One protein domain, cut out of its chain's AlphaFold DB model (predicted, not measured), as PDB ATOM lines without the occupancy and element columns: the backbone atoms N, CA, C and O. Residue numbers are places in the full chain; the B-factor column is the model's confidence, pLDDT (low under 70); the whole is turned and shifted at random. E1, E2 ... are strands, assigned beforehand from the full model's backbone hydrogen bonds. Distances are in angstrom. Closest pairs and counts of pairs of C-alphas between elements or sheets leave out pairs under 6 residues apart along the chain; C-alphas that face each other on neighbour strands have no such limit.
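What this domain is: This is residues 4 to 48, 57 to 178 and 259 to 271 of the 658 residues of an uncharacterized protein of Phytophthora fragariae (UniProt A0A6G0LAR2). Two curled sheets, partly face to face, make the body, and E9 running on into E10 leads from one to the other. Two hairpins stick out, E1 with E2 (residues 4 to 27) towards one end of the long axis and E7 with E8 (residues 103 to 121) towards the other. The 180 printed residues hold no named helix and thirteen named strands, E1 to E13 in order along the chain, and the class is all strand. One sheet runs E4 E13 E12 E6 E10, mixed, and the other E3 E5 E11 E9, antiparallel. The whole is loose, with a radius of gyration of the C-alphas of 22.9 A, and a rod spanning 91 by 45 by 38 A.

How they stand to each other: E1, residues 4 to 11, and E2, residues 19 to 27, form an antiparallel hairpin, with N 5 and O 25 2.8 A apart, within hydrogen-bond range. E3, residues 32 to 34, is the antiparallel neighbour of E5, residues 73 to 81, with N 33 and O 80 at 2.9 A. E4, residues 60 to 67, is parallel to E13, residues 259 to 271, at 30 degrees, with N 61 and O 268 at 2.8 A. Residues 41 to 42 pair antiparallel with residues 60 to 61 of E4. E6, residues 87 to 95, is antiparallel to E12, residues 166 to 175, with N 88 and O 174 at 2.8 A. E7, residues 103 to 109, and E8, residues 115 to 121, form an antiparallel hairpin, with N 104 and O 120 at 2.8 A. E9, residues 134 to 137, is antiparallel to E11, residues 148 to 155, with N 135 and O 154 at 2.8 A. E9 runs on into E10, residues 140 to 143, at 53 degrees, and E10 is antiparallel to E6, with N 89 and O 141 at 2.8 A. E11 is also antiparallel to E5, with N 75 and O 153 at 2.8 A, and E13 to E12, with N 169 and O 267 at 2.8 A. Between the two larger sheets, the closest C-alphas of E3 and E13 are those of Val 33 and Leu 265, 7.4 A apart.

Where its parts are: E1 begins at C-alpha 4, (120.138, 131.299, 100.128), and is 22.0 A long; E2 is 24.8 A. E5 measures 26.4 A, E6 25.2 A and E12 29.5 A. E13, the longest at 34.3 A, ends at C-alpha 271, (139.088, 157.051, 125.192).

The domain as a whole: The C-alphas of Gly 15 and Gly 112 are farthest apart, at 92.8 A. Residues 49 to 56 and 179 to 258 are not printed, with C-alpha gaps of 12.8 A and 13.0 A. The link from E8 to E9 is long. The mean pLDDT of the printed part is 80.3; 32 residues are under 70, among them 121 to 131.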
ATOM      1  N   THR A   4     121.405 131.925 100.499       57.72
ATOM      2  CA  THR A   4     120.138 131.299 100.128       57.72
ATOM      3  C   THR A   4     120.341 129.792 100.138       57.72
ATOM      4  O   THR A   4     121.139 129.277  99.359       57.72
ATOM      5  N   TYR A   5     119.651 129.100 101.038       71.38
ATOM      6  CA  TYR A   5     119.641 127.645 101.112       71.38
ATOM      7  C   TYR A   5     118.398 127.145 100.410       71.38
ATOM      8  O   TYR A   5     117.293 127.582 100.727       71.38
ATOM      9  N   VAL A   6     118.595 126.246  99.461       74.25
ATOM     10  CA  VAL A   6     117.511 125.557  98.774       74.25
ATOM     11  C   VAL A   6     117.621 124.097  99.172       74.25
ATOM     12  O   VAL A   6     118.694 123.514  99.031       74.25
ATOM     13  N   ASP A   7     116.546 123.551  99.720       83.12
ATOM     14  CA  ASP A   7     116.468 122.153 100.131       83.12
ATOM     15  C   ASP A   7     115.059 121.614  99.874       83.12
ATOM     16  O   ASP A   7     114.101 122.385  99.794       83.12
ATOM     17  N   ASP A   8     114.923 120.298  99.774       85.19
ATOM     18  CA  ASP A   8     113.651 119.631  99.523       85.19
ATOM     19  C   ASP A   8     113.235 118.824 100.750       85.19
ATOM     20  O   ASP A   8     113.835 117.808 101.103       85.19
ATOM     21  N   VAL A   9     112.140 119.233 101.394       83.50
ATOM     22  CA  VAL A   9     111.533 118.430 102.455       83.50
ATOM     23  C   VAL A   9     110.709 117.326 101.801       83.50
ATOM     24  O   VAL A   9     109.651 117.576 101.224       83.50
ATOM     25  N   VAL A  10     111.197 116.088 101.890       88.06
ATOM     26  CA  VAL A  10     110.527 114.917 101.310       88.06
ATOM     27  C   VAL A  10     109.624 114.252 102.349       88.06
ATOM     28  O   VAL A  10     110.102 113.618 103.288       88.06
ATOM     29  N   SER A  11     108.308 114.341 102.158       83.69
ATOM     30  CA  SER A  11     107.326 113.608 102.961       83.69
ATOM     31  C   SER A  11     107.035 112.249 102.329       83.69
ATOM     32  O   SER A  11     106.563 112.167 101.194       83.69
ATOM     33  N   ARG A  12     107.319 111.167 103.063       88.62
ATOM     34  CA  ARG A  12     107.054 109.783 102.641       88.62
ATOM     35  C   ARG A  12     105.992 109.162 103.542       88.62
ATOM     36  O   ARG A  12     106.319 108.489 104.516       88.62
ATOM     37  N   ALA A  13     104.723 109.407 103.230       83.69
ATOM     38  CA  ALA A  13     103.615 108.740 103.905       83.69
ATOM     39  C   ALA A  13     103.456 107.306 103.376       83.69
ATOM     40  O   ALA A  13     103.520 107.058 102.172       83.69
ATOM     41  N   THR A  14     103.259 106.347 104.278       75.88
ATOM     42  CA  THR A  14     103.121 104.929 103.932       75.88
ATOM     43  C   THR A  14     101.894 104.724 103.036       75.88
ATOM     44  O   THR A  14     100.784 105.077 103.422       75.88
ATOM     45  N   GLY A  15     102.090 104.173 101.835       81.00
ATOM     46  CA  GLY A  15     101.018 103.959 100.850       81.00
ATOM     47  C   GLY A  15     100.759 105.125  99.884       81.00
ATOM     48  O   GLY A  15      99.894 104.995  99.022       81.00
ATOM     49  N   ALA A  16     101.513 106.228  99.974       75.88
ATOM     50  CA  ALA A  16     101.426 107.359  99.049       75.88
ATOM     51  C   ALA A  16     102.784 107.652  98.376       75.88
ATOM     52  O   ALA A  16     103.837 107.374  98.959       75.88
ATOM     53  N   PRO A  17     102.793 108.211  97.150       79.94
ATOM     54  CA  PRO A  17     104.025 108.661  96.512       79.94
ATOM     55  C   PRO A  17     104.681 109.805  97.314       79.94
ATOM     56  O   PRO A  17     103.976 110.584  97.962       79.94
ATOM     57  N   PRO A  18     106.023 109.916  97.288       83.69
ATOM     58  CA  PRO A  18     106.748 110.948  98.019       83.69
ATOM     59  C   PRO A  18     106.343 112.349  97.550       83.69
ATOM     60  O   PRO A  18     106.338 112.635  96.353       83.69
ATOM     61  N   VAL A  19     106.037 113.225  98.505       86.00
ATOM     62  CA  VAL A  19     105.730 114.636  98.250       86.00
ATOM     63  C   VAL A  19     106.979 115.460  98.535       86.00
ATOM     64  O   VAL A  19     107.510 115.408  99.643       86.00
ATOM     65  N   PHE A  20     107.434 116.217  97.539       85.81
ATOM     66  CA  PHE A  20     108.574 117.123  97.650       85.81
ATOM     67  C   PHE A  20     108.067 118.532  97.949       85.81
ATOM     68  O   PHE A  20     107.302 119.107  97.174       85.81
ATOM     69  N   LEU A  21     108.469 119.079  99.089       83.50
ATOM     70  CA  LEU A  21     108.202 120.458  99.469       83.50
ATOM     71  C   LEU A  21     109.501 121.246  99.317       83.50
ATOM     72  O   LEU A  21     110.397 121.135 100.153       83.50
ATOM     73  N   HIS A  22     109.592 122.040  98.253       81.12
ATOM     74  CA  HIS A  22     110.734 122.918  98.020       81.12
ATOM     75  C   HIS A  22     110.801 123.992  99.114       81.12
ATOM     76  O   HIS A  22     109.918 124.846  99.227       81.12
ATOM     77  N   ALA A  23     111.854 123.955  99.922       76.31
ATOM     78  CA  ALA A  23     112.147 124.929 100.956       76.31
ATOM     79  C   ALA A  23     113.256 125.870 100.477       76.31
ATOM     80  O   ALA A  23     114.344 125.451 100.091       76.31
ATOM     81  N   ASN A  24     112.989 127.174 100.532       73.62
ATOM     82  CA  ASN A  24     113.989 128.204 100.289       73.62
ATOM     83  C   ASN A  24     114.138 129.058 101.550       73.62
ATOM     84  O   ASN A  24     113.194 129.728 101.971       73.62
ATOM     85  N   VAL A  25     115.324 129.023 102.156       70.00
ATOM     86  CA  VAL A  25     115.656 129.790 103.355       70.00
ATOM     87  C   VAL A  25     116.761 130.785 103.024       70.00
ATOM     88  O   VAL A  25     117.926 130.426 102.864       70.00
ATOM     89  N   GLY A  26     116.407 132.067 102.975       53.50
ATOM     90  CA  GLY A  26     117.370 133.162 102.945       53.50
ATOM     91  C   GLY A  26     117.820 133.510 104.360       53.50
ATOM     92  O   GLY A  26     117.059 134.095 105.130       53.50
ATOM     93  N   ILE A  27     119.058 133.183 104.715       59.84
ATOM     94  CA  ILE A  27     119.663 133.666 105.958       59.84
ATOM     95  C   ILE A  27     120.372 134.981 105.638       59.84
ATOM     96  O   ILE A  27     121.226 135.042 104.754       59.84
ATOM     97  N   VAL A  28     120.033 136.047 106.364       53.84
ATOM     98  CA  VAL A  28     120.650 137.372 106.216       53.84
ATOM     99  C   VAL A  28     121.389 137.721 107.505       53.84
ATOM    100  O   VAL A  28     120.844 137.587 108.599       53.84
ATOM    101  N   GLY A  29     122.633 138.182 107.378       58.50
ATOM    102  CA  GLY A  29     123.480 138.574 108.507       58.50
ATOM    103  C   GLY A  29     124.500 137.514 108.932       58.50
ATOM    104  O   GLY A  29     124.516 136.384 108.453       58.50
ATOM    105  N   THR A  30     125.405 137.909 109.823       71.50
ATOM    106  CA  THR A  30     126.505 137.063 110.308       71.50
ATOM    107  C   THR A  30     126.066 136.324 111.584       71.50
ATOM    108  O   THR A  30     125.456 136.951 112.450       71.50
ATOM    109  N   PRO A  31     126.380 135.022 111.755       80.88
ATOM    110  CA  PRO A  31     126.084 134.292 112.993       80.88
ATOM    111  C   PRO A  31     126.922 134.772 114.188       80.88
ATOM    112  O   PRO A  31     126.648 134.389 115.328       80.88
ATOM    113  N   LEU A  32     127.946 135.589 113.936       88.12
ATOM    114  CA  LEU A  32     128.768 136.207 114.959       88.12
ATOM    115  C   LEU A  32     128.102 137.490 115.443       88.12
ATOM    116  O   LEU A  32     127.705 138.349 114.657       88.12
ATOM    117  N   VAL A  33     128.003 137.625 116.759       89.00
ATOM    118  CA  VAL A  33     127.408 138.788 117.414       89.00
ATOM    119  C   VAL A  33     128.285 139.186 118.592       89.00
ATOM    120  O   VAL A  33     128.852 138.338 119.277       89.00
ATOM    121  N   LEU A  34     128.397 140.485 118.849       90.94
ATOM    122  CA  LEU A  34     129.035 140.983 120.065       90.94
ATOM    123  C   LEU A  34     128.145 140.686 121.271       90.94
ATOM    124  O   LEU A  34     126.948 140.988 121.254       90.94
ATOM    125  N   ASP A  35     128.727 140.129 122.327       90.06
ATOM    126  CA  ASP A  35     128.013 139.948 123.584       90.06
ATOM    127  C   ASP A  35     127.599 141.317 124.143       90.06
ATOM    128  O   ASP A  35     128.420 142.223 124.308       90.06
ATOM    129  N   LYS A  36     126.309 141.469 124.448       86.50
ATOM    130  CA  LYS A  36     125.766 142.708 125.015       86.50
ATOM    131  C   LYS A  36     126.236 142.935 126.451       86.50
ATOM    132  O   LYS A  36     126.258 144.074 126.907       86.50
ATOM    133  N   ASN A  37     126.666 141.878 127.137       85.06
ATOM    134  CA  ASN A  37     127.106 141.911 128.527       85.06
ATOM    135  C   ASN A  37     128.604 142.240 128.658       85.06
ATOM    136  O   ASN A  37     129.322 141.615 129.438       85.06
ATOM    137  N   CYS A  38     129.107 143.202 127.883       85.38
ATOM    138  CA  CYS A  38     130.494 143.667 127.951       85.38
ATOM    139  C   CYS A  38     130.577 145.049 128.613       85.38
ATOM    140  O   CYS A  38     129.930 146.003 128.184       85.38
ATOM    141  N   ALA A  39     131.396 145.178 129.660       81.31
ATOM    142  CA  ALA A  39     131.510 146.409 130.438       81.31
ATOM    143  C   ALA A  39     132.044 147.589 129.600       81.31
ATOM    144  O   ALA A  39     133.189 147.596 129.141       81.31
ATOM    145  N   GLY A  40     131.226 148.635 129.451       80.50
ATOM    146  CA  GLY A  40     131.537 149.818 128.639       80.50
ATOM    147  C   GLY A  40     131.351 149.628 127.133       80.50
ATOM    148  O   GLY A  40     131.750 150.506 126.373       80.50
ATOM    149  N   LEU A  41     130.766 148.507 126.694       88.44
ATOM    150  CA  LEU A  41     130.267 148.356 125.332       88.44
ATOM    151  C   LEU A  41     128.843 148.912 125.267       88.44
ATOM    152  O   LEU A  41     127.932 148.415 125.925       88.44
ATOM    153  N   HIS A  42     128.645 149.943 124.455       85.19
ATOM    154  CA  HIS A  42     127.353 150.584 124.264       85.19
ATOM    155  C   HIS A  42     126.853 150.346 122.845       85.19
ATOM    156  O   HIS A  42     127.553 150.621 121.871       85.19
ATOM    157  N   PHE A  43     125.614 149.884 122.729       81.38
ATOM    158  CA  PHE A  43     124.881 149.836 121.470       81.38
ATOM    159  C   PHE A  43     124.010 151.093 121.406       81.38
ATOM    160  O   PHE A  43     123.368 151.450 122.396       81.38
ATOM    161  N   GLY A  44     124.014 151.819 120.285       65.12
ATOM    162  CA  GLY A  44     123.151 152.995 120.149       65.12
ATOM    163  C   GLY A  44     121.665 152.642 120.289       65.12
ATOM    164  O   GLY A  44     121.271 151.499 120.061       65.12
ATOM    165  N   ARG A  45     120.822 153.624 120.649       52.25
ATOM    166  CA  ARG A  45     119.363 153.424 120.641       52.25
ATOM    167  C   ARG A  45     118.907 153.040 119.224       52.25
ATOM    168  O   ARG A  45     119.365 153.693 118.281       52.25
ATOM    169  N   PRO A  46     118.021 152.041 119.066       47.09
ATOM    170  CA  PRO A  46     117.399 151.762 117.779       47.09
ATOM    171  C   PRO A  46     116.630 153.005 117.318       47.09
ATOM    172  O   PRO A  46     115.956 153.664 118.114       47.09
ATOM    173  N   VAL A  47     116.793 153.370 116.048       45.91
ATOM    174  CA  VAL A  47     116.015 154.441 115.420       45.91
ATOM    175  C   VAL A  47     114.562 153.952 115.322       45.91
ATOM    176  O   VAL A  47     114.367 152.816 114.894       45.91
ATOM    177  N   PRO A  48     113.549 154.750 115.716       41.50
ATOM    178  CA  PRO A  48     112.149 154.399 115.487       41.50
ATOM    179  C   PRO A  48     111.899 154.186 113.990       41.50
ATOM    180  O   PRO A  48     112.361 154.985 113.171       41.50
ATOM    181  N   ARG A  57     124.072 153.501 114.586       59.72
ATOM    182  CA  ARG A  57     124.907 153.935 115.708       59.72
ATOM    183  C   ARG A  57     125.757 152.733 116.108       59.72
ATOM    184  O   ARG A  57     125.279 151.824 116.784       59.72
ATOM    185  N   GLN A  58     126.987 152.725 115.614       72.81
ATOM    186  CA  GLN A  58     127.943 151.637 115.759       72.81
ATOM    187  C   GLN A  58     128.169 151.256 117.234       72.81
ATOM    188  O   GLN A  58     128.227 152.151 118.089       72.81
ATOM    189  N   PRO A  59     128.315 149.955 117.552       87.44
ATOM    190  CA  PRO A  59     128.726 149.518 118.881       87.44
ATOM    191  C   PRO A  59     130.012 150.238 119.295       87.44
ATOM    192  O   PRO A  59     130.964 150.289 118.519       87.44
ATOM    193  N   THR A  60     130.040 150.826 120.489       88.88
ATOM    194  CA  THR A  60     131.176 151.625 120.970       88.88
ATOM    195  C   THR A  60     131.693 151.072 122.290       88.88
ATOM    196  O   THR A  60     130.949 151.034 123.266       88.88
ATOM    197  N   LEU A  61     132.961 150.662 122.332       90.62
ATOM    198  CA  LEU A  61     133.675 150.290 123.548       90.62
ATOM    199  C   LEU A  61     134.405 151.524 124.097       90.62
ATOM    200  O   LEU A  61     135.430 151.946 123.560       90.62
ATOM    201  N   THR A  62     133.858 152.109 125.159       89.06
ATOM    202  CA  THR A  62     134.381 153.331 125.779       89.06
ATOM    203  C   THR A  62     135.353 152.977 126.904       89.06
ATOM    204  O   THR A  62     135.042 152.166 127.772       89.06
ATOM    205  N   PHE A  63     136.529 153.593 126.939       86.38
ATOM    206  CA  PHE A  63     137.467 153.539 128.067       86.38
ATOM    207  C   PHE A  63     137.231 154.682 129.068       86.38
ATOM    208  O   PHE A  63     137.786 154.659 130.162       86.38
ATOM    209  N   GLY A  64     136.347 155.627 128.726       82.94
ATOM    210  CA  GLY A  64     136.011 156.782 129.553       82.94
ATOM    211  C   GLY A  64     137.127 157.823 129.578       82.94
ATOM    212  O   GLY A  64     137.968 157.867 128.677       82.94
ATOM    213  N   SER A  65     137.116 158.658 130.616       83.69
ATOM    214  CA  SER A  65     138.161 159.649 130.857       83.69
ATOM    215  C   SER A  65     139.361 159.004 131.549       83.69
ATOM    216  O   SER A  65     139.243 158.472 132.654       83.69
ATOM    217  N   VAL A  66     140.513 159.051 130.891       84.38
ATOM    218  CA  VAL A  66     141.764 158.416 131.301       84.38
ATOM    219  C   VAL A  66     142.817 159.494 131.508       84.38
ATOM    220  O   VAL A  66     142.926 160.417 130.710       84.38
ATOM    221  N   CYS A  67     143.608 159.407 132.574       85.56
ATOM    222  CA  CYS A  67     144.645 160.405 132.808       85.56
ATOM    223  C   CYS A  67     145.829 160.215 131.848       85.56
ATOM    224  O   CYS A  67     146.261 159.088 131.600       85.56
ATOM    225  N   VAL A  68     146.408 161.319 131.374       86.62
ATOM    226  CA  VAL A  68     147.705 161.314 130.673       86.62
ATOM    227  C   VAL A  68     148.737 160.550 131.516       86.62
ATOM    228  O   VAL A  68     148.798 160.734 132.736       86.62
ATOM    229  N   ARG A  69     149.561 159.701 130.879       83.88
ATOM    230  CA  ARG A  69     150.589 158.868 131.544       83.88
ATOM    231  C   ARG A  69     150.048 157.886 132.599       83.88
ATOM    232  O   ARG A  69     150.807 157.450 133.466       83.88
ATOM    233  N   SER A  70     148.762 157.528 132.564       82.44
ATOM    234  CA  SER A  70     148.261 156.439 133.409       82.44
ATOM    235  C   SER A  70     148.762 155.071 132.915       82.44
ATOM    236  O   SER A  70     149.157 154.944 131.755       82.44
ATOM    237  N   PRO A  71     148.724 154.025 133.762       83.75
ATOM    238  CA  PRO A  71     148.944 152.652 133.315       83.75
ATOM    239  C   PRO A  71     147.974 152.252 132.197       83.75
ATOM    240  O   PRO A  71     146.912 152.864 132.035       83.75
ATOM    241  N   THR A  72     148.335 151.206 131.455       89.12
ATOM    242  CA  THR A  72     147.491 150.640 130.399       89.12
ATOM    243  C   THR A  72     146.171 150.132 130.976       89.12
ATOM    244  O   THR A  72     146.112 149.590 132.083       89.12
ATOM    245  N   ILE A  73     145.082 150.350 130.238       88.94
ATOM    246  CA  ILE A  73     143.732 149.970 130.663       88.94
ATOM    247  C   ILE A  73     143.237 148.861 129.764       88.94
ATOM    248  O   ILE A  73     143.285 148.974 128.547       88.94
ATOM    249  N   THR A  74     142.684 147.820 130.367       91.62
ATOM    250  CA  THR A  74     142.276 146.626 129.644       91.62
ATOM    251  C   THR A  74     140.793 146.353 129.836       91.62
ATOM    252  O   THR A  74     140.292 146.368 130.960       91.62
ATOM    253  N   LYS A  75     140.086 146.077 128.738       91.88
ATOM    254  CA  LYS A  75     138.680 145.664 128.728       91.88
ATOM    255  C   LYS A  75     138.495 144.363 127.960       91.88
ATOM    256  O   LYS A  75     139.242 144.068 127.034       91.88
ATOM    257  N   THR A  76     137.464 143.608 128.323       94.12
ATOM    258  CA  THR A  76     137.131 142.341 127.665       94.12
ATOM    259  C   THR A  76     135.957 142.527 126.711       94.12
ATOM    260  O   THR A  76     134.846 142.860 127.128       94.12
ATOM    261  N   LEU A  77     136.200 142.271 125.429       94.56
ATOM    262  CA  LEU A  77     135.198 142.177 124.376       94.56
ATOM    263  C   LEU A  77     134.882 140.699 124.130       94.56
ATOM    264  O   LEU A  77     135.794 139.904 123.944       94.56
ATOM    265  N   ARG A  78     133.609 140.309 124.121       94.56
ATOM    266  CA  ARG A  78     133.205 138.918 123.880       94.56
ATOM    267  C   ARG A  78     132.443 138.807 122.569       94.56
ATOM    268  O   ARG A  78     131.574 139.630 122.283       94.56
ATOM    269  N   VAL A  79     132.770 137.785 121.783       94.31
ATOM    270  CA  VAL A  79     132.081 137.448 120.534       94.31
ATOM    271  C   VAL A  79     131.374 136.118 120.720       94.31
ATOM    272  O   VAL A  79     131.995 135.137 121.120       94.31
ATOM    273  N   VAL A  80     130.082 136.099 120.410       92.88
ATOM    274  CA  VAL A  80     129.219 134.923 120.465       92.88
ATOM    275  C   VAL A  80     129.018 134.406 119.049       92.88
ATOM    276  O   VAL A  80     128.570 135.151 118.177       92.88
ATOM    277  N   ASN A  81     129.307 133.129 118.827       91.31
ATOM    278  CA  ASN A  81     128.921 132.434 117.610       91.31
ATOM    279  C   ASN A  81     127.590 131.724 117.844       91.31
ATOM    280  O   ASN A  81     127.513 130.797 118.641       91.31
ATOM    281  N   ARG A  82     126.537 132.163 117.158       87.62
ATOM    282  CA  ARG A  82     125.209 131.529 117.204       87.62
ATOM    283  C   ARG A  82     125.017 130.468 116.123       87.62
ATOM    284  O   ARG A  82     123.927 129.926 115.992       87.62
ATOM    285  N   GLY A  83     126.043 130.230 115.311       83.56
ATOM    286  CA  GLY A  83     126.018 129.266 114.227       83.56
ATOM    287  C   GLY A  83     126.592 127.902 114.627       83.56
ATOM    288  O   GLY A  83     127.352 127.807 115.595       83.56
ATOM    289  N   PRO A  84     126.277 126.863 113.835       81.31
ATOM    290  CA  PRO A  84     126.789 125.506 114.024       81.31
ATOM    291  C   PRO A  84     128.226 125.310 113.522       81.31
ATOM    292  O   PRO A  84     128.857 124.315 113.858       81.31
ATOM    293  N   GLN A  85     128.764 126.238 112.727       83.56
ATOM    294  CA  GLN A  85     130.129 126.156 112.204       83.56
ATOM    295  C   GLN A  85     131.083 127.046 112.995       83.56
ATOM    296  O   GLN A  85     130.732 128.168 113.368       83.56
ATOM    297  N   ARG A  86     132.313 126.566 113.212       88.62
ATOM    298  CA  ARG A  86     133.385 127.350 113.838       88.62
ATOM    299  C   ARG A  86     133.812 128.492 112.913       88.62
ATOM    300  O   ARG A  86     133.911 128.311 111.701       88.62
ATOM    301  N   ALA A  87     134.098 129.655 113.489       89.94
ATOM    302  CA  ALA A  87     134.546 130.826 112.742       89.94
ATOM    303  C   ALA A  87     135.943 131.250 113.198       89.94
ATOM    304  O   ALA A  87     136.156 131.504 114.382       89.94
ATOM    305  N   ARG A  88     136.900 131.372 112.278       92.50
ATOM    306  CA  ARG A  88     138.173 132.045 112.548       92.50
ATOM    307  C   ARG A  88     137.987 133.531 112.339       92.50
ATOM    308  O   ARG A  88     137.657 133.978 111.244       92.50
ATOM    309  N   LEU A  89     138.231 134.281 113.397       92.31
ATOM    310  CA  LEU A  89     138.049 135.713 113.447       92.31
ATOM    311  C   LEU A  89     139.417 136.396 113.449       92.31
ATOM    312  O   LEU A  89     140.274 136.038 114.258       92.31
ATOM    313  N   LYS A  90     139.629 137.359 112.548       92.38
ATOM    314  CA  LYS A  90     140.845 138.184 112.461       92.38
ATOM    315  C   LYS A  90     140.482 139.646 112.698       92.38
ATOM    316  O   LYS A  90     139.713 140.222 111.933       92.38
ATOM    317  N   TRP A  91     141.076 140.249 113.723       91.44
ATOM    318  CA  TRP A  91     140.886 141.659 114.042       91.44
ATOM    319  C   TRP A  91     141.855 142.571 113.283       91.44
ATOM    320  O   TRP A  91     143.050 142.282 113.133       91.44
ATOM    321  N   LYS A  92     141.328 143.717 112.855       88.75
ATOM    322  CA  LYS A  92     142.046 144.828 112.231       88.75
ATOM    323  C   LYS A  92     141.680 146.121 112.940       88.75
ATOM    324  O   LYS A  92     140.513 146.349 113.250       88.75
ATOM    325  N   LEU A  93     142.680 146.955 113.182       87.19
ATOM    326  CA  LEU A  93     142.502 148.264 113.787       87.19
ATOM    327  C   LEU A  93     142.714 149.329 112.714       87.19
ATOM    328  O   LEU A  93     143.721 149.298 112.014       87.19
ATOM    329  N   VAL A  94     141.750 150.233 112.568       82.81
ATOM    330  CA  VAL A  94     141.736 151.251 111.511       82.81
ATOM    331  C   VAL A  94     141.337 152.597 112.110       82.81
ATOM    332  O   VAL A  94     140.571 152.654 113.070       82.81
ATOM    333  N   GLU A  95     141.835 153.702 111.562       78.50
ATOM    334  CA  GLU A  95     141.335 155.033 111.916       78.50
ATOM    335  C   GLU A  95     139.864 155.190 111.501       78.50
ATOM    336  O   GLU A  95     139.446 154.765 110.420       78.50
ATOM    337  N   ASN A  96     139.060 155.818 112.361       71.44
ATOM    338  CA  ASN A  96     137.647 156.048 112.071       71.44
ATOM    339  C   ASN A  96     137.496 156.909 110.799       71.44
ATOM    340  O   ASN A  96     138.011 158.023 110.748       71.44
ATOM    341  N   GLY A  97     136.791 156.398 109.782       67.31
ATOM    342  CA  GLY A  97     136.628 157.058 108.477       67.31
ATOM    343  C   GLY A  97     137.625 156.638 107.386       67.31
ATOM    344  O   GLY A  97     137.442 157.026 106.237       67.31
ATOM    345  N   ARG A  98     138.632 155.807 107.698       69.62
ATOM    346  CA  ARG A  98     139.591 155.239 106.720       69.62
ATOM    347  C   ARG A  98     139.355 153.752 106.440       69.62
ATOM    348  O   ARG A  98     140.255 153.022 106.042       69.62
ATOM    349  N   GLU A  99     138.125 153.297 106.648       71.19
ATOM    350  CA  GLU A  99     137.737 151.880 106.619       71.19
ATOM    351  C   GLU A  99     137.978 151.219 105.257       71.19
ATOM    352  O   GLU A  99     138.373 150.055 105.201       71.19
ATOM    353  N   ASP A 100     137.733 151.949 104.168       69.38
ATOM    354  CA  ASP A 100     137.872 151.487 102.779       69.38
ATOM    355  C   ASP A 100     139.124 152.057 102.089       69.38
ATOM    356  O   ASP A 100     139.246 152.010 100.865       69.38
ATOM    357  N   GLN A 101     140.063 152.633 102.849       67.06
ATOM    358  CA  GLN A 101     141.238 153.272 102.267       67.06
ATOM    359  C   GLN A 101     142.261 152.227 101.798       67.06
ATOM    360  O   GLN A 101     143.032 151.684 102.585       67.06
ATOM    361  N   LEU A 102     142.292 151.984 100.487       64.31
ATOM    362  CA  LEU A 102     143.200 151.019  99.854       64.31
ATOM    363  C   LEU A 102     144.619 151.570  99.627       64.31
ATOM    364  O   LEU A 102     145.578 150.803  99.554       64.31
ATOM    365  N   VAL A 103     144.759 152.892  99.495       68.94
ATOM    366  CA  VAL A 103     146.029 153.554  99.169       68.94
ATOM    367  C   VAL A 103     146.232 154.833  99.981       68.94
ATOM    368  O   VAL A 103     145.299 155.599 100.235       68.94
ATOM    369  N   ASN A 104     147.483 155.092 100.349       68.94
ATOM    370  CA  ASN A 104     147.953 156.372 100.854       68.94
ATOM    371  C   ASN A 104     148.483 157.204  99.688       68.94
ATOM    372  O   ASN A 104     149.331 156.749  98.921       68.94
ATOM    373  N   VAL A 105     147.984 158.431  99.563       74.88
ATOM    374  CA  VAL A 105     148.390 159.370  98.516       74.88
ATOM    375  C   VAL A 105     149.099 160.544  99.177       74.88
ATOM    376  O   VAL A 105     148.477 161.325  99.891       74.88
ATOM    377  N   THR A 106     150.405 160.672  98.954       78.50
ATOM    378  CA  THR A 106     151.195 161.821  99.414       78.50
ATOM    379  C   THR A 106     151.572 162.692  98.227       78.50
ATOM    380  O   THR A 106     152.125 162.194  97.247       78.50
ATOM    381  N   LEU A 107     151.297 163.989  98.332       82.25
ATOM    382  CA  LEU A 107     151.661 164.991  97.341       82.25
ATOM    383  C   LEU A 107     152.708 165.921  97.959       82.25
ATOM    384  O   LEU A 107     152.449 166.533  98.993       82.25
ATOM    385  N   ARG A 108     153.888 166.013  97.350       79.06
ATOM    386  CA  ARG A 108     154.927 166.976  97.730       79.06
ATOM    387  C   ARG A 108     155.153 167.946  96.583       79.06
ATOM    388  O   ARG A 108     155.114 167.544  95.425       79.06
ATOM    389  N   VAL A 109     155.350 169.218  96.909       83.81
ATOM    390  CA  VAL A 109     155.738 170.242  95.935       83.81
ATOM    391  C   VAL A 109     157.169 170.629  96.256       83.81
ATOM    392  O   VAL A 109     157.436 171.155  97.334       83.81
ATOM    393  N   ASP A 110     158.083 170.326  95.343       78.94
ATOM    394  CA  ASP A 110     159.494 170.663  95.499       78.94
ATOM    395  C   ASP A 110     159.731 172.150  95.189       78.94
ATOM    396  O   ASP A 110     158.961 172.782  94.462       78.94
ATOM    397  N   PHE A 111     160.848 172.703  95.673       73.81
ATOM    398  CA  PHE A 111     161.242 174.109  95.471       73.81
ATOM    399  C   PHE A 111     161.334 174.536  93.992       73.81
ATOM    400  O   PHE A 111     161.256 175.721  93.683       73.81
ATOM    401  N   GLY A 112     161.447 173.580  93.065       79.06
ATOM    402  CA  GLY A 112     161.386 173.809  91.617       79.06
ATOM    403  C   GLY A 112     159.971 173.817  91.023       79.06
ATOM    404  O   GLY A 112     159.836 173.632  89.817       79.06
ATOM    405  N   SER A 113     158.917 173.957  91.839       75.88
ATOM    406  CA  SER A 113     157.502 173.872  91.423       75.88
ATOM    407  C   SER A 113     157.115 172.536  90.771       75.88
ATOM    408  O   SER A 113     156.166 172.457  89.991       75.88
ATOM    409  N   ARG A 114     157.847 171.461  91.086       73.81
ATOM    410  CA  ARG A 114     157.534 170.106  90.620       73.81
ATOM    411  C   ARG A 114     156.664 169.399  91.652       73.81
ATOM    412  O   ARG A 114     156.982 169.392  92.836       73.81
ATOM    413  N   LEU A 115     155.566 168.811  91.188       80.12
ATOM    414  CA  LEU A 115     154.655 168.006  91.996       80.12
ATOM    415  C   LEU A 115     155.112 166.545  91.987       80.12
ATOM    416  O   LEU A 115     155.049 165.876  90.956       80.12
ATOM    417  N   GLN A 116     155.538 166.040  93.140       79.94
ATOM    418  CA  GLN A 116     155.815 164.630  93.364       79.94
ATOM    419  C   GLN A 116     154.593 163.968  94.014       79.94
ATOM    420  O   GLN A 116     154.325 164.131  95.206       79.94
ATOM    421  N   LEU A 117     153.838 163.217  93.212       80.50
ATOM    422  CA  LEU A 117     152.749 162.358  93.674       80.50
ATOM    423  C   LEU A 117     153.306 160.965  93.981       80.50
ATOM    424  O   LEU A 117     153.848 160.302  93.099       80.50
ATOM    425  N   ARG A 118     153.138 160.497  95.216       78.44
ATOM    426  CA  ARG A 118     153.478 159.134  95.628       78.44
ATOM    427  C   ARG A 118     152.220 158.440  96.136       78.44
ATOM    428  O   ARG A 118     151.612 158.885  97.105       78.44
ATOM    429  N   ILE A 119     151.843 157.360  95.457       80.88
ATOM    430  CA  ILE A 119     150.745 156.470  95.842       80.88
ATOM    431  C   ILE A 119     151.383 155.205  96.407       80.88
ATOM    432  O   ILE A 119     152.131 154.524  95.712       80.88
ATOM    433  N   THR A 120     151.121 154.907  97.672       73.38
ATOM    434  CA  THR A 120     151.593 153.692  98.346       73.38
ATOM    435  C   THR A 120     150.391 152.847  98.757       73.38
ATOM    436  O   THR A 120     149.454 153.416  99.324       73.38
ATOM    437  N   PRO A 121     150.381 151.524  98.512       67.56
ATOM    438  CA  PRO A 121     149.361 150.640  99.069       67.56
ATOM    439  C   PRO A 121     149.296 150.789 100.590       67.56
ATOM    440  O   PRO A 121     150.329 150.919 101.252       67.56
ATOM    441  N   CYS A 122     148.090 150.791 101.150       61.56
ATOM    442  CA  CYS A 122     147.919 150.659 102.592       61.56
ATOM    443  C   CYS A 122     148.188 149.197 102.980       61.56
ATOM    444  O   CYS A 122     147.254 148.401 103.065       61.56
ATOM    445  N   ASP A 123     149.449 148.814 103.191       57.47
ATOM    446  CA  ASP A 123     149.741 147.477 103.718       57.47
ATOM    447  C   ASP A 123     149.304 147.380 105.188       57.47
ATOM    448  O   ASP A 123     149.490 148.327 105.959       57.47
ATOM    449  N   GLU A 124     148.836 146.198 105.622       53.06
ATOM    450  CA  GLU A 124     148.551 145.893 107.042       53.06
ATOM    451  C   GLU A 124     149.754 146.172 107.976       53.06
ATOM    452  O   GLU A 124     149.573 146.236 109.191       53.06
ATOM    453  N   HIS A 125     150.962 146.333 107.418       46.66
ATOM    454  CA  HIS A 125     152.212 146.617 108.128       46.66
ATOM    455  C   HIS A 125     152.761 148.043 107.899       46.66
ATOM    456  O   HIS A 125     153.586 148.491 108.688       46.66
ATOM    457  N   ASN A 126     152.286 148.784 106.885       44.28
ATOM    458  CA  ASN A 126     152.730 150.152 106.551       44.28
ATOM    459  C   ASN A 126     151.680 151.214 106.921       44.28
ATOM    460  O   ASN A 126     151.518 152.227 106.236       44.28
ATOM    461  N   SER A 127     150.987 151.034 108.048       47.56
ATOM    462  CA  SER A 127     150.214 152.112 108.692       47.56
ATOM    463  C   SER A 127     151.168 153.099 109.385       47.56
ATOM    464  O   SER A 127     151.126 153.316 110.592       47.56
ATOM    465  N   GLY A 128     152.110 153.644 108.617       42.50
ATOM    466  CA  GLY A 128     153.072 154.643 109.050       42.50
ATOM    467  C   GLY A 128     152.425 156.020 109.104       42.50
ATOM    468  O   GLY A 128     152.538 156.776 108.148       42.50
ATOM    469  N   ALA A 129     151.734 156.312 110.207       37.88
ATOM    470  CA  ALA A 129     151.579 157.635 110.821       37.88
ATOM    471  C   ALA A 129     150.602 157.491 112.004       37.88
ATOM    472  O   ALA A 129     149.398 157.472 111.797       37.88
ATOM    473  N   ALA A 130     151.151 157.381 113.220       49.44
ATOM    474  CA  ALA A 130     150.483 157.106 114.501       49.44
ATOM    475  C   ALA A 130     149.991 155.653 114.685       49.44
ATOM    476  O   ALA A 130     148.893 155.278 114.285       49.44
ATOM    477  N   ALA A 131     150.798 154.832 115.369       67.44
ATOM    478  CA  ALA A 131     150.304 153.592 115.961       67.44
ATOM    479  C   ALA A 131     149.127 153.947 116.881       67.44
ATOM    480  O   ALA A 131     149.291 154.679 117.860       67.44
ATOM    481  N   LEU A 132     147.927 153.501 116.517       82.31
ATOM    482  CA  LEU A 132     146.733 153.751 117.311       82.31
ATOM    483  C   LEU A 132     146.949 153.184 118.723       82.31
ATOM    484  O   LEU A 132     147.462 152.074 118.852       82.31
ATOM    485  N   PRO A 133     146.531 153.894 119.782       87.31
ATOM    486  CA  PRO A 133     146.820 153.527 121.172       87.31
ATOM    487  C   PRO A 133     145.990 152.334 121.673       87.31
ATOM    488  O   PRO A 133     145.747 152.203 122.869       87.31
ATOM    489  N   PHE A 134     145.485 151.488 120.775       90.81
ATOM    490  CA  PHE A 134     144.655 150.340 121.108       90.81
ATOM    491  C   PHE A 134     145.302 149.057 120.598       90.81
ATOM    492  O   PHE A 134     145.812 149.005 119.482       90.81
ATOM    493  N   ILE A 135     145.231 147.998 121.395       91.12
ATOM    494  CA  ILE A 135     145.768 146.676 121.073       91.12
ATOM    495  C   ILE A 135     144.680 145.645 121.360       91.12
ATOM    496  O   ILE A 135     143.963 145.759 122.351       91.12
ATOM    497  N   VAL A 136     144.537 144.644 120.494       93.06
ATOM    498  CA  VAL A 136     143.587 143.539 120.669       93.06
ATOM    499  C   VAL A 136     144.326 142.207 120.713       93.06
ATOM    500  O   VAL A 136     145.085 141.876 119.802       93.06
ATOM    501  N   GLU A 137     144.080 141.429 121.763       93.44
ATOM    502  CA  GLU A 137     144.699 140.125 121.978       93.44
ATOM    503  C   GLU A 137     143.659 139.051 122.333       93.44
ATOM    504  O   GLU A 137     142.839 139.262 123.227       93.44
ATOM    505  N   PRO A 138     143.695 137.873 121.690       93.62
ATOM    506  CA  PRO A 138     144.496 137.555 120.507       93.62
ATOM    507  C   PRO A 138     143.984 138.297 119.255       93.62
ATOM    508  O   PRO A 138     142.785 138.516 119.087       93.62
ATOM    509  N   ARG A 139     144.888 138.649 118.326       89.75
ATOM    510  CA  ARG A 139     144.513 139.278 117.041       89.75
ATOM    511  C   ARG A 139     143.728 138.328 116.131       89.75
ATOM    512  O   ARG A 139     142.928 138.777 115.316       89.75
ATOM    513  N   VAL A 140     143.963 137.022 116.266       91.81
ATOM    514  CA  VAL A 140     143.262 135.962 115.539       91.81
ATOM    515  C   VAL A 140     142.832 134.889 116.528       91.81
ATOM    516  O   VAL A 140     143.662 134.417 117.298       91.81
ATOM    517  N   ALA A 141     141.566 134.485 116.498       93.56
ATOM    518  CA  ALA A 141     141.079 133.370 117.305       93.56
ATOM    519  C   ALA A 141     139.991 132.582 116.586       93.56
ATOM    520  O   ALA A 141     139.283 133.108 115.728       93.56
ATOM    521  N   LEU A 142     139.840 131.321 116.974       93.12
ATOM    522  CA  LEU A 142     138.683 130.514 116.620       93.12
ATOM    523  C   LEU A 142     137.549 130.788 117.613       93.12
ATOM    524  O   LEU A 142     137.759 130.844 118.826       93.12
ATOM    525  N   VAL A 143     136.342 130.950 117.083       92.69
ATOM    526  CA  VAL A 143     135.091 131.015 117.836       92.69
ATOM    527  C   VAL A 143     134.323 129.724 117.542       92.69
ATOM    528  O   VAL A 143     133.755 129.591 116.450       92.69
ATOM    529  N   PRO A 144     134.349 128.738 118.461       93.19
ATOM    530  CA  PRO A 144     133.657 127.465 118.276       93.19
ATOM    531  C   PRO A 144     132.145 127.627 118.043       93.19
ATOM    532  O   PRO A 144     131.585 128.688 118.350       93.19
ATOM    533  N   PRO A 145     131.462 126.593 117.527       89.06
ATOM    534  CA  PRO A 145     130.008 126.587 117.383       89.06
ATOM    535  C   PRO A 145     129.305 126.875 118.710       89.06
ATOM    536  O   PRO A 145     129.745 126.387 119.750       89.06
ATOM    537  N   PHE A 146     128.229 127.662 118.672       88.31
ATOM    538  CA  PHE A 146     127.377 127.956 119.840       88.31
ATOM    539  C   PHE A 146     128.127 128.422 121.101       88.31
ATOM    540  O   PHE A 146     127.666 128.226 122.225       88.31
ATOM    541  N   SER A 147     129.294 129.043 120.927       92.50
ATOM    542  CA  SER A 147     130.203 129.384 122.019       92.50
ATOM    543  C   SER A 147     130.506 130.879 122.068       92.50
ATOM    544  O   SER A 147     130.147 131.648 121.172       92.50
ATOM    545  N   THR A 148     131.172 131.297 123.144       94.06
ATOM    546  CA  THR A 148     131.621 132.676 123.339       94.06
ATOM    547  C   THR A 148     133.131 132.710 123.528       94.06
ATOM    548  O   THR A 148     133.650 132.061 124.432       94.06
ATOM    549  N   THR A 149     133.821 133.524 122.730       95.56
ATOM    550  CA  THR A 149     135.270 133.748 122.844       95.56
ATOM    551  C   THR A 149     135.539 135.176 123.312       95.56
ATOM    552  O   THR A 149     134.926 136.131 122.827       95.56
ATOM    553  N   ALA A 150     136.453 135.327 124.270       94.94
ATOM    554  CA  ALA A 150     136.851 136.614 124.828       94.94
ATOM    555  C   ALA A 150     138.115 137.165 124.152       94.94
ATOM    556  O   ALA A 150     139.061 136.433 123.876       94.94
ATOM    557  N   PHE A 151     138.131 138.477 123.948       95.06
ATOM    558  CA  PHE A 151     139.227 139.253 123.391       95.06
ATOM    559  C   PHE A 151     139.556 140.397 124.337       95.06
ATOM    560  O   PHE A 151     138.675 141.102 124.834       95.06
ATOM    561  N   ARG A 152     140.840 140.587 124.587       94.44
ATOM    562  CA  ARG A 152     141.370 141.611 125.467       94.44
ATOM    563  C   ARG A 152     141.712 142.842 124.640       94.44
ATOM    564  O   ARG A 152     142.582 142.776 123.780       94.44
ATOM    565  N   VAL A 153     141.010 143.944 124.878       94.00
ATOM    566  CA  VAL A 153     141.263 145.235 124.236       94.00
ATOM    567  C   VAL A 153     141.980 146.129 125.238       94.00
ATOM    568  O   VAL A 153     141.403 146.521 126.254       94.00
ATOM    569  N   THR A 154     143.240 146.429 124.958       92.50
ATOM    570  CA  THR A 154     144.105 147.272 125.780       92.50
ATOM    571  C   THR A 154     144.174 148.666 125.171       92.50
ATOM    572  O   THR A 154     144.369 148.802 123.968       92.50
ATOM    573  N   PHE A 155     144.020 149.695 125.994       91.62
ATOM    574  CA  PHE A 155     144.287 151.086 125.663       91.62
ATOM    575  C   PHE A 155     145.579 151.530 126.351       91.62
ATOM    576  O   PHE A 155     145.717 151.383 127.570       91.62
ATOM    577  N   GLU A 156     146.505 152.081 125.573       89.56
ATOM    578  CA  GLU A 156     147.770 152.641 126.035       89.56
ATOM    579  C   GLU A 156     147.700 154.173 125.984       89.56
ATOM    580  O   GLU A 156     147.778 154.765 124.906       89.56
ATOM    581  N   PRO A 157     147.526 154.846 127.133       84.75
ATOM    582  CA  PRO A 157     147.419 156.295 127.166       84.75
ATOM    583  C   PRO A 157     148.691 156.943 126.599       84.75
ATOM    584  O   PRO A 157     149.798 156.556 126.991       84.75
ATOM    585  N   PRO A 158     148.565 157.954 125.722       80.88
ATOM    586  CA  PRO A 158     149.701 158.721 125.244       80.88
ATOM    587  C   PRO A 158     150.524 159.287 126.402       80.88
ATOM    588  O   PRO A 158     149.996 159.693 127.446       80.88
ATOM    589  N   LYS A 159     151.843 159.325 126.201       77.56
ATOM    590  CA  LYS A 159     152.775 159.956 127.145       77.56
ATOM    591  C   LYS A 159     152.673 161.481 127.105       77.56
ATOM    592  O   LYS A 159     152.916 162.118 128.129       77.56
ATOM    593  N   ASP A 160     152.241 162.015 125.962       69.81
ATOM    594  CA  ASP A 160     152.230 163.439 125.659       69.81
ATOM    595  C   ASP A 160     150.817 163.910 125.287       69.81
ATOM    596  O   ASP A 160     150.194 163.384 124.364       69.81
ATOM    597  N   GLY A 161     150.337 164.931 126.000       73.94
ATOM    598  CA  GLY A 161     149.153 165.713 125.642       73.94
ATOM    599  C   GLY A 161     147.784 165.091 125.955       73.94
ATOM    600  O   GLY A 161     147.587 163.879 126.027       73.94
ATOM    601  N   VAL A 162     146.808 165.983 126.116       80.44
ATOM    602  CA  VAL A 162     145.372 165.671 126.128       80.44
ATOM    603  C   VAL A 162     144.958 165.274 124.711       80.44
ATOM    604  O   VAL A 162     145.318 165.941 123.741       80.44
ATOM    605  N   SER A 163     144.205 164.189 124.566       81.88
ATOM    606  CA  SER A 163     143.729 163.716 123.262       81.88
ATOM    607  C   SER A 163     142.453 162.894 123.406       81.88
ATOM    608  O   SER A 163     142.147 162.380 124.475       81.88
ATOM    609  N   ALA A 164     141.694 162.743 122.326       83.62
ATOM    610  CA  ALA A 164     140.496 161.908 122.308       83.62
ATOM    611  C   ALA A 164     140.636 160.824 121.230       83.62
ATOM    612  O   ALA A 164     139.957 160.898 120.201       83.62
ATOM    613  N   PRO A 165     141.540 159.838 121.399       83.62
ATOM    614  CA  PRO A 165     141.769 158.822 120.385       83.62
ATOM    615  C   PRO A 165     140.487 158.038 120.098       83.62
ATOM    616  O   PRO A 165     139.739 157.640 121.003       83.62
ATOM    617  N   ARG A 166     140.228 157.841 118.806       85.81
ATOM    618  CA  ARG A 166     139.116 157.054 118.272       85.81
ATOM    619  C   ARG A 166     139.665 156.108 117.218       85.81
ATOM    620  O   ARG A 166     140.321 156.551 116.283       85.81
ATOM    621  N   ALA A 167     139.378 154.824 117.362       87.25
ATOM    622  CA  ALA A 167     139.799 153.800 116.416       87.25
ATOM    623  C   ALA A 167     138.642 152.852 116.136       87.25
ATOM    624  O   ALA A 167     137.787 152.641 116.989       87.25
ATOM    625  N   LEU A 168     138.614 152.265 114.951       87.50
ATOM    626  CA  LEU A 168     137.650 151.252 114.584       87.50
ATOM    627  C   LEU A 168     138.300 149.876 114.620       87.50
ATOM    628  O   LEU A 168     139.312 149.628 113.967       87.50
ATOM    629  N   LEU A 169     137.688 148.978 115.379       90.56
ATOM    630  CA  LEU A 169     138.046 147.578 115.453       90.56
ATOM    631  C   LEU A 169     137.108 146.782 114.535       90.56
ATOM    632  O   LEU A 169     135.898 146.716 114.770       90.56
ATOM    633  N   LEU A 170     137.675 146.207 113.476       89.50
ATOM    634  CA  LEU A 170     136.976 145.456 112.433       89.50
ATOM    635  C   LEU A 170     137.353 143.976 112.498       89.50
ATOM    636  O   LEU A 170     138.535 143.651 112.610       89.50
ATOM    637  N   ALA A 171     136.366 143.088 112.401       89.75
ATOM    638  CA  ALA A 171     136.591 141.649 112.300       89.75
ATOM    639  C   ALA A 171     136.320 141.138 110.890       89.75
ATOM    640  O   ALA A 171     135.224 141.334 110.366       89.75
ATOM    641  N   ASP A 172     137.258 140.375 110.346       88.88
ATOM    642  CA  ASP A 172     136.999 139.480 109.224       88.88
ATOM    643  C   ASP A 172     136.764 138.070 109.768       88.88
ATOM    644  O   ASP A 172     137.494 137.619 110.657       88.88
ATOM    645  N   ALA A 173     135.755 137.374 109.247       89.25
ATOM    646  CA  ALA A 173     135.433 136.014 109.660       89.25
ATOM    647  C   ALA A 173     135.526 135.039 108.491       89.25
ATOM    648  O   ALA A 173     135.052 135.315 107.389       89.25
ATOM    649  N   HIS A 174     136.125 133.885 108.767       89.12
ATOM    650  CA  HIS A 174     136.190 132.749 107.863       89.12
ATOM    651  C   HIS A 174     135.599 131.528 108.559       89.12
ATOM    652  O   HIS A 174     136.039 131.165 109.652       89.12
ATOM    653  N   TRP A 175     134.611 130.894 107.947       86.19
ATOM    654  CA  TRP A 175     133.989 129.691 108.488       86.19
ATOM    655  C   TRP A 175     134.519 128.453 107.781       86.19
ATOM    656  O   TRP A 175     134.773 128.473 106.576       86.19
ATOM    657  N   TYR A 176     134.691 127.387 108.554       75.69
ATOM    658  CA  TYR A 176     135.202 126.109 108.078       75.69
ATOM    659  C   TYR A 176     134.144 125.038 108.295       75.69
ATOM    660  O   TYR A 176     133.472 125.031 109.334       75.69
ATOM    661  N   ASP A 177     134.028 124.139 107.324       68.25
ATOM    662  CA  ASP A 177     133.218 122.944 107.473       68.25
ATOM    663  C   ASP A 177     133.999 121.875 108.251       68.25
ATOM    664  O   ASP A 177     135.202 121.699 108.059       68.25
ATOM    665  N   MET A 178     133.315 121.192 109.167       57.75
ATOM    666  CA  MET A 178     133.896 120.152 110.030       57.75
ATOM    667  C   MET A 178     134.219 118.869 109.253       57.75
ATOM    668  O   MET A 178     134.996 118.044 109.721       57.75
ATOM    669  N   SER A 259     133.122 129.934 103.652       76.44
ATOM    670  CA  SER A 259     132.586 131.278 103.457       76.44
ATOM    671  C   SER A 259     133.440 132.293 104.194       76.44
ATOM    672  O   SER A 259     133.963 132.047 105.286       76.44
ATOM    673  N   PHE A 260     133.581 133.454 103.568       81.88
ATOM    674  CA  PHE A 260     134.348 134.572 104.081       81.88
ATOM    675  C   PHE A 260     133.454 135.807 104.143       81.88
ATOM    676  O   PHE A 260     132.788 136.156 103.170       81.88
ATOM    677  N   SER A 261     133.446 136.479 105.291       81.50
ATOM    678  CA  SER A 261     132.729 137.737 105.485       81.50
ATOM    679  C   SER A 261     133.712 138.800 105.977       81.50
ATOM    680  O   SER A 261     134.116 138.766 107.148       81.50
ATOM    681  N   PRO A 262     134.132 139.737 105.105       81.25
ATOM    682  CA  PRO A 262     134.963 140.856 105.522       81.25
ATOM    683  C   PRO A 262     134.147 141.840 106.366       81.25
ATOM    684  O   PRO A 262     132.963 142.056 106.104       81.25
ATOM    685  N   LYS A 263     134.788 142.468 107.360       80.94
ATOM    686  CA  LYS A 263     134.200 143.519 108.218       80.94
ATOM    687  C   LYS A 263     132.870 143.114 108.880       80.94
ATOM    688  O   LYS A 263     132.004 143.952 109.125       80.94
ATOM    689  N   CYS A 264     132.711 141.825 109.178       82.31
ATOM    690  CA  CYS A 264     131.491 141.221 109.710       82.31
ATOM    691  C   CYS A 264     131.106 141.737 111.110       82.31
ATOM    692  O   CYS A 264     129.922 141.800 111.438       82.31
ATOM    693  N   LEU A 265     132.089 142.157 111.920       88.19
ATOM    694  CA  LEU A 265     131.872 142.876 113.178       88.19
ATOM    695  C   LEU A 265     132.607 144.211 113.152       88.19
ATOM    696  O   LEU A 265     133.730 144.312 112.655       88.19
ATOM    697  N   ARG A 266     131.980 145.219 113.760       87.81
ATOM    698  CA  ARG A 266     132.490 146.586 113.846       87.81
ATOM    699  C   ARG A 266     132.281 147.141 115.249       87.81
ATOM    700  O   ARG A 266     131.157 147.128 115.753       87.81
ATOM    701  N   VAL A 267     133.352 147.646 115.857       90.44
ATOM    702  CA  VAL A 267     133.329 148.302 117.173       90.44
ATOM    703  C   VAL A 267     134.154 149.583 117.126       90.44
ATOM    704  O   VAL A 267     135.325 149.555 116.765       90.44
ATOM    705  N   LEU A 268     133.569 150.708 117.528       89.75
ATOM    706  CA  LEU A 268     134.311 151.942 117.774       89.75
ATOM    707  C   LEU A 268     134.984 151.868 119.147       89.75
ATOM    708  O   LEU A 268     134.313 151.709 120.160       89.75
ATOM    709  N   LEU A 269     136.299 152.025 119.193       90.62
ATOM    710  CA  LEU A 269     137.075 152.207 120.412       90.62
ATOM    711  C   LEU A 269     137.217 153.702 120.696       90.62
ATOM    712  O   LEU A 269     137.574 154.479 119.804       90.62
ATOM    713  N   SER A 270     136.946 154.114 121.931       88.81
ATOM    714  CA  SER A 270     137.062 155.516 122.336       88.81
ATOM    715  C   SER A 270     137.639 155.678 123.736       88.81
ATOM    716  O   SER A 270     137.242 154.980 124.665       88.81
ATOM    717  N   ALA A 271     138.555 156.629 123.899       87.38
ATOM    718  CA  ALA A 271     139.088 157.051 125.192       87.38
ATOM    719  C   ALA A 271     139.273 158.572 125.208       87.38
ATOM    720  O   ALA A 271     139.640 159.149 124.187       87.38
TER     721      ALA A 271